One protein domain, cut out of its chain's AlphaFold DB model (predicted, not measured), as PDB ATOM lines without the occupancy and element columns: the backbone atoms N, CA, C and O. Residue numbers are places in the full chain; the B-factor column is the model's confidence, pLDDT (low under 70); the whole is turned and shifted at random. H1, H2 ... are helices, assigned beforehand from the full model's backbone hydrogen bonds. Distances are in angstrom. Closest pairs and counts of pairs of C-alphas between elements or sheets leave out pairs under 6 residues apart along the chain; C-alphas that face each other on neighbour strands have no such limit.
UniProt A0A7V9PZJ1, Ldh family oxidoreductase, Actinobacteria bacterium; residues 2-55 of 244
ATOM      1  N   THR A   2      -0.247  34.003 -36.888       92.44
ATOM      2  CA  THR A   2      -0.003  34.780 -38.118       92.44
ATOM      3  C   THR A   2      -0.617  36.176 -37.996       92.44
ATOM      4  O   THR A   2      -1.477  36.390 -37.142       92.44
ATOM      5  N   SER A   3      -0.237  37.112 -38.868       93.12
ATOM      6  CA  SER A   3      -0.825  38.460 -38.898       93.12
ATOM      7  C   SER A   3      -2.330  38.429 -39.156       93.12
ATOM      8  O   SER A   3      -3.076  39.121 -38.480       93.12
ATOM      9  N   ILE A   4      -2.796  37.544 -40.046       95.12
ATOM     10  CA  ILE A   4      -4.229  37.352 -40.334       95.12
ATOM     11  C   ILE A   4      -4.981  36.878 -39.081       95.12
ATOM     12  O   ILE A   4      -6.056  37.385 -38.762       95.12
ATOM     13  N   GLU A   5      -4.410  35.917 -38.349       96.50
ATOM     14  CA  GLU A   5      -4.995  35.429 -37.099       96.50
ATOM     15  C   GLU A   5      -5.018  36.529 -36.025       96.50
ATOM     16  O   GLU A   5      -6.016  36.679 -35.318       96.50
ATOM     17  N   ALA A   6      -3.946  37.320 -35.923       96.88
ATOM     18  CA  ALA A   6      -3.861  38.451 -35.006       96.88
ATOM     19  C   ALA A   6      -4.912  39.525 -35.329       96.88
ATOM     20  O   ALA A   6      -5.643  39.925 -34.424       96.88
ATOM     21  N   SER A   7      -5.049  39.928 -36.598       97.88
ATOM     22  CA  SER A   7      -6.059  40.898 -37.042       97.88
ATOM     23  C   SER A   7      -7.465  40.451 -36.661       97.88
ATOM     24  O   SER A   7      -8.188  41.197 -36.010       97.88
ATOM     25  N   SER A   8      -7.827  39.202 -36.977       97.88
ATOM     26  CA  SER A   8      -9.156  38.663 -36.664       97.88
ATOM     27  C   SER A   8      -9.451  38.669 -35.159       97.88
ATOM     28  O   SER A   8     -10.547  39.042 -34.741       97.88
ATOM     29  N   ARG A   9      -8.469  38.309 -34.321       98.12
ATOM     30  CA  ARG A   9      -8.631  38.335 -32.857       98.12
ATOM     31  C   ARG A   9      -8.754  39.752 -32.304       98.12
ATOM     32  O   ARG A   9      -9.561  39.964 -31.407       98.12
ATOM     33  N   LEU A  10      -7.977  40.702 -32.827       98.12
ATOM     34  CA  LEU A  10      -8.035  42.108 -32.418       98.12
ATOM     35  C   LEU A  10      -9.355  42.768 -32.842       98.12
ATOM     36  O   LEU A  10      -9.956  43.474 -32.040       98.12
ATOM     37  N   GLN A  11      -9.861  42.472 -34.042       97.94
ATOM     38  CA  GLN A  11     -11.205  42.881 -34.471       97.94
ATOM     39  C   GLN A  11     -12.288  42.302 -33.548       97.94
ATOM     40  O   GLN A  11     -13.242  42.989 -33.196       97.94
ATOM     41  N   GLY A  12     -12.108  41.061 -33.078       97.75
ATOM     42  CA  GLY A  12     -12.974  40.439 -32.072       97.75
ATOM     43  C   GLY A  12     -13.010  41.161 -30.716       97.75
ATOM     44  O   GLY A  12     -13.939  40.932 -29.947       97.75
ATOM     45  N   LEU A  13     -12.047  42.049 -30.432       97.31
ATOM     46  CA  LEU A  13     -12.048  42.942 -29.262       97.31
ATOM     47  C   LEU A  13     -12.799  44.262 -29.509       97.31
ATOM     48  O   LEU A  13     -12.810  45.126 -28.640       97.31
ATOM     49  N   GLY A  14     -13.412  44.443 -30.684       97.69
ATOM     50  CA  GLY A  14     -14.140  45.659 -31.055       97.69
ATOM     51  C   GLY A  14     -13.255  46.797 -31.574       97.69
ATOM     52  O   GLY A  14     -13.752  47.903 -31.780       97.69
ATOM     53  N   LEU A  15     -11.958  46.552 -31.787       97.88
ATOM     54  CA  LEU A  15     -11.042  47.527 -32.380       97.88
ATOM     55  C   LEU A  15     -11.368  47.740 -33.865       97.88
ATOM     56  O   LEU A  15     -11.594  46.780 -34.601       97.88
ATOM     57  N   GLY A  16     -11.358  49.000 -34.306       97.69
ATOM     58  CA  GLY A  16     -11.512  49.355 -35.721       97.69
ATOM     59  C   GLY A  16     -10.264  49.042 -36.551       97.69
ATOM     60  O   GLY A  16      -9.174  48.884 -36.000       97.69
ATOM     61  N   ASP A  17     -10.414  49.007 -37.875       97.69
ATOM     62  CA  ASP A  17      -9.374  48.533 -38.801       97.69
ATOM     63  C   ASP A  17      -8.041  49.290 -38.665       97.69
ATOM     64  O   ASP A  17      -6.993  48.662 -38.551       97.69
ATOM     65  N   GLU A  18      -8.063  50.622 -38.547       97.19
ATOM     66  CA  GLU A  18      -6.836  51.419 -38.364       97.19
ATOM     67  C   GLU A  18      -6.069  51.048 -37.083       97.19
ATOM     68  O   GLU A  18      -4.838  50.962 -37.077       97.19
ATOM     69  N   ALA A  19      -6.795  50.795 -35.989       98.06
ATOM     70  CA  ALA A  19      -6.199  50.394 -34.719       98.06
ATOM     71  C   ALA A  19      -5.617  48.977 -34.801       98.06
ATOM     72  O   ALA A  19      -4.534  48.713 -34.274       98.06
ATOM     73  N   VAL A  20      -6.319  48.073 -35.486       98.56
ATOM     74  CA  VAL A  20      -5.859  46.706 -35.743       98.56
ATOM     75  C   VAL A  20      -4.574  46.728 -36.571       98.56
ATOM     76  O   VAL A  20      -3.593  46.099 -36.177       98.56
ATOM     77  N   ASP A  21      -4.533  47.504 -37.651       98.31
ATOM     78  CA  ASP A  21      -3.361  47.630 -38.519       98.31
ATOM     79  C   ASP A  21      -2.158  48.235 -37.784       98.31
ATOM     80  O   ASP A  21      -1.022  47.779 -37.950       98.31
ATOM     81  N   ALA A  22      -2.377  49.244 -36.936       98.19
ATOM     82  CA  ALA A  22      -1.323  49.816 -36.100       98.19
ATOM     83  C   ALA A  22      -0.719  48.776 -35.141       98.19
ATOM     84  O   ALA A  22       0.505  48.630 -35.072       98.19
ATOM     85  N   LEU A  23      -1.566  48.010 -34.445       98.38
ATOM     86  CA  LEU A  23      -1.130  46.962 -33.520       98.38
ATOM     87  C   LEU A  23      -0.410  45.820 -34.237       98.38
ATOM     88  O   LEU A  23       0.647  45.385 -33.784       98.38
ATOM     89  N   VAL A  24      -0.938  45.350 -35.368       98.38
ATOM     90  CA  VAL A  24      -0.319  44.265 -36.141       98.38
ATOM     91  C   VAL A  24       1.055  44.685 -36.655       98.38
ATOM     92  O   VAL A  24       2.009  43.933 -36.466       98.38
ATOM     93  N   ARG A  25       1.206  45.898 -37.208       98.31
ATOM     94  CA  ARG A  25       2.521  46.409 -37.644       98.31
ATOM     95  C   ARG A  25       3.530  46.474 -36.499       98.31
ATOM     96  O   ARG A  25       4.687  46.093 -36.687       98.31
ATOM     97  N   HIS A  26       3.096  46.924 -35.320       98.44
ATOM     98  CA  HIS A  26       3.935  46.954 -34.118       98.44
ATOM     99  C   HIS A  26       4.381  45.544 -33.710       98.44
ATOM    100  O   HIS A  26       5.576  45.294 -33.529       98.44
ATOM    101  N   PHE A  27       3.441  44.600 -33.629       97.88
ATOM    102  CA  PHE A  27       3.730  43.226 -33.221       97.88
ATOM    103  C   PHE A  27       4.621  42.498 -34.223       97.88
ATOM    104  O   PHE A  27       5.560  41.822 -33.813       97.88
ATOM    105  N   GLU A  28       4.399  42.676 -35.523       97.38
ATOM    106  CA  GLU A  28       5.272  42.123 -36.555       97.38
ATOM    107  C   GLU A  28       6.700  42.670 -36.476       97.38
ATOM    108  O   GLU A  28       7.656  41.912 -36.645       97.38
ATOM    109  N   ASP A  29       6.875  43.970 -36.214       96.25
ATOM    110  CA  ASP A  29       8.211  44.540 -36.011       96.25
ATOM    111  C   ASP A  29       8.898  43.930 -34.788       96.25
ATOM    112  O   ASP A  29      10.072  43.554 -34.856       96.25
ATOM    113  N   ALA A  30       8.157  43.758 -33.690       94.88
ATOM    114  CA  ALA A  30       8.665  43.093 -32.499       94.88
ATOM    115  C   ALA A  30       9.077  41.636 -32.787       94.88
ATOM    116  O   ALA A  30      10.157  41.225 -32.358       94.88
ATOM    117  N   GLU A  31       8.284  40.877 -33.551       95.12
ATOM    118  CA  GLU A  31       8.625  39.511 -33.982       95.12
ATOM    119  C   GLU A  31       9.896  39.480 -34.839       95.12
ATOM    120  O   GLU A  31      10.828  38.732 -34.527       95.12
ATOM    121  N   ARG A  32       9.979  40.325 -35.881       94.06
ATOM    122  CA  ARG A  32      11.153  40.409 -36.774       94.06
ATOM    123  C   ARG A  32      12.433  40.731 -36.012       94.06
ATOM    124  O   ARG A  32      13.499  40.241 -36.365       94.06
ATOM    125  N   ARG A  33      12.325  41.523 -34.944       91.56
ATOM    126  CA  ARG A  33      13.451  41.934 -34.094       91.56
ATOM    127  C   ARG A  33      13.715  40.988 -32.923       91.56
ATOM    128  O   ARG A  33      14.505  41.321 -32.043       91.56
ATOM    129  N   GLY A  34      13.055  39.829 -32.883       90.75
ATOM    130  CA  GLY A  34      13.240  38.814 -31.843       90.75
ATOM    131  C   GLY A  34      12.654  39.185 -30.478       90.75
ATOM    132  O   GLY A  34      12.835  38.447 -29.513       90.75
ATOM    133  N   LYS A  35      11.902  40.286 -30.369       90.06
ATOM    134  CA  LYS A  35      11.237  40.741 -29.139       90.06
ATOM    135  C   LYS A  35       9.864  40.075 -28.983       90.06
ATOM    136  O   LYS A  35       8.866  40.751 -28.744       90.06
ATOM    137  N   ARG A  36       9.803  38.743 -29.089       89.19
ATOM    138  CA  ARG A  36       8.550  37.955 -29.167       89.19
ATOM    139  C   ARG A  36       7.597  38.162 -27.986       89.19
ATOM    140  O   ARG A  36       6.381  38.189 -28.166       89.19
ATOM    141  N   GLY A  37       8.127  38.425 -26.788       87.56
ATOM    142  CA  GLY A  37       7.337  38.811 -25.606       87.56
ATOM    143  C   GLY A  37       6.619  40.169 -25.720       87.56
ATOM    144  O   GLY A  37       5.878  40.552 -24.817       87.56
ATOM    145  N   HIS A  38       6.844  40.922 -26.796       91.31
ATOM    146  CA  HIS A  38       6.128  42.145 -27.174       91.31
ATOM    147  C   HIS A  38       5.521  42.057 -28.589       91.31
ATOM    148  O   HIS A  38       4.996  43.055 -29.070       91.31
ATOM    149  N   GLY A  39       5.605  40.892 -29.241       93.62
ATOM    150  CA  GLY A  39       4.999  40.606 -30.541       93.62
ATOM    151  C   GLY A  39       3.595  40.024 -30.401       93.62
ATOM    152  O   GLY A  39       2.817  40.440 -29.541       93.62
ATOM    153  N   PHE A  40       3.262  39.011 -31.200       95.38
ATOM    154  CA  PHE A  40       1.902  38.461 -31.256       95.38
ATOM    155  C   PHE A  40       1.441  37.790 -29.956       95.38
ATOM    156  O   PHE A  40       0.239  37.639 -29.735       95.38
ATOM    157  N   SER A  41       2.368  37.454 -29.052       91.25
ATOM    158  CA  SER A  41       2.037  37.032 -27.684       91.25
ATOM    159  C   SER A  41       1.145  38.046 -26.952       91.25
ATOM    160  O   SER A  41       0.336  37.669 -26.101       91.25
ATOM    161  N   ARG A  42       1.226  39.335 -27.317       93.50
ATOM    162  CA  ARG A  42       0.422  40.403 -26.722       93.50
ATOM    163  C   ARG A  42      -1.036  40.385 -27.133       93.50
ATOM    164  O   ARG A  42      -1.838  40.886 -26.358       93.50
ATOM    165  N   VAL A  43      -1.400  39.764 -28.254       95.88
ATOM    166  CA  VAL A  43      -2.810  39.629 -28.652       95.88
ATOM    167  C   VAL A  43      -3.580  38.863 -27.580       95.88
ATOM    168  O   VAL A  43      -4.572  39.367 -27.072       95.88
ATOM    169  N   ALA A  44      -3.076  37.698 -27.157       93.31
ATOM    170  CA  ALA A  44      -3.714  36.900 -26.110       93.31
ATOM    171  C   ALA A  44      -3.790  37.648 -24.771       93.31
ATOM    172  O   ALA A  44      -4.802  37.581 -24.085       93.31
ATOM    173  N   TRP A  45      -2.744  38.398 -24.417       92.81
ATOM    174  CA  TRP A  45      -2.751  39.217 -23.207       92.81
ATOM    175  C   TRP A  45      -3.763  40.372 -23.286       92.81
ATOM    176  O   TRP A  45      -4.477  40.597 -22.314       92.81
ATOM    177  N   LEU A  46      -3.900  41.056 -24.427       95.50
ATOM    178  CA  LEU A  46      -4.915  42.102 -24.615       95.50
ATOM    179  C   LEU A  46      -6.342  41.558 -24.453       95.50
ATOM    180  O   LEU A  46      -7.181  42.254 -23.896       95.50
ATOM    181  N   GLN A  47      -6.603  40.305 -24.846       95.38
ATOM    182  CA  GLN A  47      -7.901  39.645 -24.623       95.38
ATOM    183  C   GLN A  47      -8.235  39.430 -23.135       95.38
ATOM    184  O   GLN A  47      -9.376  39.113 -22.813       95.38
ATOM    185  N   THR A  48      -7.258  39.572 -22.231       94.94
ATOM    186  CA  THR A  48      -7.464  39.472 -20.774       94.94
ATOM    187  C   THR A  48      -7.726  40.816 -20.102       94.94
ATOM    188  O   THR A  48      -8.019  40.848 -18.908       94.94
ATOM    189  N   LEU A  49      -7.581  41.922 -20.836       93.44
ATOM    190  CA  LEU A  49      -7.750  43.263 -20.297       93.44
ATOM    191  C   LEU A  49      -9.178  43.753 -20.505       93.44
ATOM    192  O   LEU A  49      -9.795  43.476 -21.530       93.44
ATOM    193  N   ASP A  50      -9.647  44.548 -19.552       93.50
ATOM    194  CA  ASP A  50     -10.838  45.371 -19.710       93.50
ATOM    195  C   ASP A  50     -10.408  46.752 -20.224       93.50
ATOM    196  O   ASP A  50      -9.623  47.444 -19.569       93.50
ATOM    197  N   PHE A  51     -10.836  47.116 -21.433       94.94
ATOM    198  CA  PHE A  51     -10.547  48.411 -22.049       94.94
ATOM    199  C   PHE A  51     -11.658  48.810 -23.023       94.94
ATOM    200  O   PHE A  51     -12.338  47.955 -23.587       94.94
ATOM    201  N   ASP A  52     -11.812  50.115 -23.254       95.75
ATOM    202  CA  ASP A  52     -12.723  50.641 -24.270       95.75
ATOM    203  C   ASP A  52     -12.027  50.653 -25.649       95.75
ATOM    204  O   ASP A  52     -11.094  51.435 -25.861       95.75
ATOM    205  N   PRO A  53     -12.448  49.817 -26.619       96.31
ATOM    206  CA  PRO A  53     -11.838  49.786 -27.949       96.31
ATOM    207  C   PRO A  53     -12.136  51.043 -28.789       96.31
ATOM    208  O   PRO A  53     -11.457  51.313 -29.790       96.31
ATOM    209  N   ALA A  54     -13.140  51.833 -28.399       96.00
ATOM    210  CA  ALA A  54     -13.491  53.093 -29.042       96.00
ATOM    211  C   ALA A  54     -12.737  54.296 -28.453       96.00
ATOM    212  O   ALA A  54     -12.740  55.357 -29.078       96.00
ATOM    213  N   ALA A  55     -12.047  54.139 -27.318       97.75
ATOM    214  CA  ALA A  55     -11.280  55.218 -26.707       97.75
ATOM    215  C   ALA A  55     -10.200  55.753 -27.658       97.75
ATOM    216  O   ALA A  55      -9.574  55.011 -28.428       97.75
TER     217      ALA A  55
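What this domain is: This is residues 2 to 55 of the 244 residues of the protein "Ldh family oxidoreductase" of Actinobacteria bacterium (UniProt A0A7V9PZJ1). Picture a small triangle of three helices: H1 and the longer H2 make a helical hairpin, and short H3 sits beside it, running nearly along the line of H1. After H2 the chain folds back through residues 33 to 40 to reach H3, and residues 47 to 55 follow H3 as a tail with no named element. The printed part has 54 residues, with three named helices in the order H1, H2, H3 and no named strand, and its class is all helix. It is compact, with a radius of gyration of the C-alphas of 10.5 A and spans of 30 by 20 by 18 A.

How they stand to each other: Begin at H1, residues 3 to 11, and go over the tight link to H2, residues 17 to 32. This hairpin's helices touch at a steep tilt of 40 degrees, opposite ways; look at the C-alphas of Ser 7 and Val 20, their closest, 6.0 A apart. Go on to H3, residues 41 to 46, which only just touches H1, with 3 pairs of C-alphas within 8 A; the closest are those of Ala 6 and Val 43, 6.5 A apart. H1 and H3 run the same way at a shallow tilt of 7 degrees. H2 and H3 are close but not clearly touching; their closest C-alphas, of Phe 27 and Arg 42, are 7.8 A apart. They run opposite ways at a shallow tilt of 34 degrees, only just short of steep. In H1 and H2 every O i to N i+4 pair is within hydrogen-bond range; in H3 it is 1 of 2.

Where its parts are: Find C-alpha 3 at (-0.825, 38.460, -38.898); from there H1 runs 12.1 A to C-alpha 11. H2 runs 22.2 A from C-alpha 17 at (-9.374, 48.533, -38.801) to C-alpha 32. H3 runs 9.1 A and ends at C-alpha 46, (-4.915, 42.102, -24.615).

The domain as a whole: The two C-alphas farthest apart, of Gly 34 and Ala 54, are 30.4 A apart. The printed part has no cut, and the link from H2 to H3 is short. Its mean pLDDT is 95.5, and no printed residue is under 70.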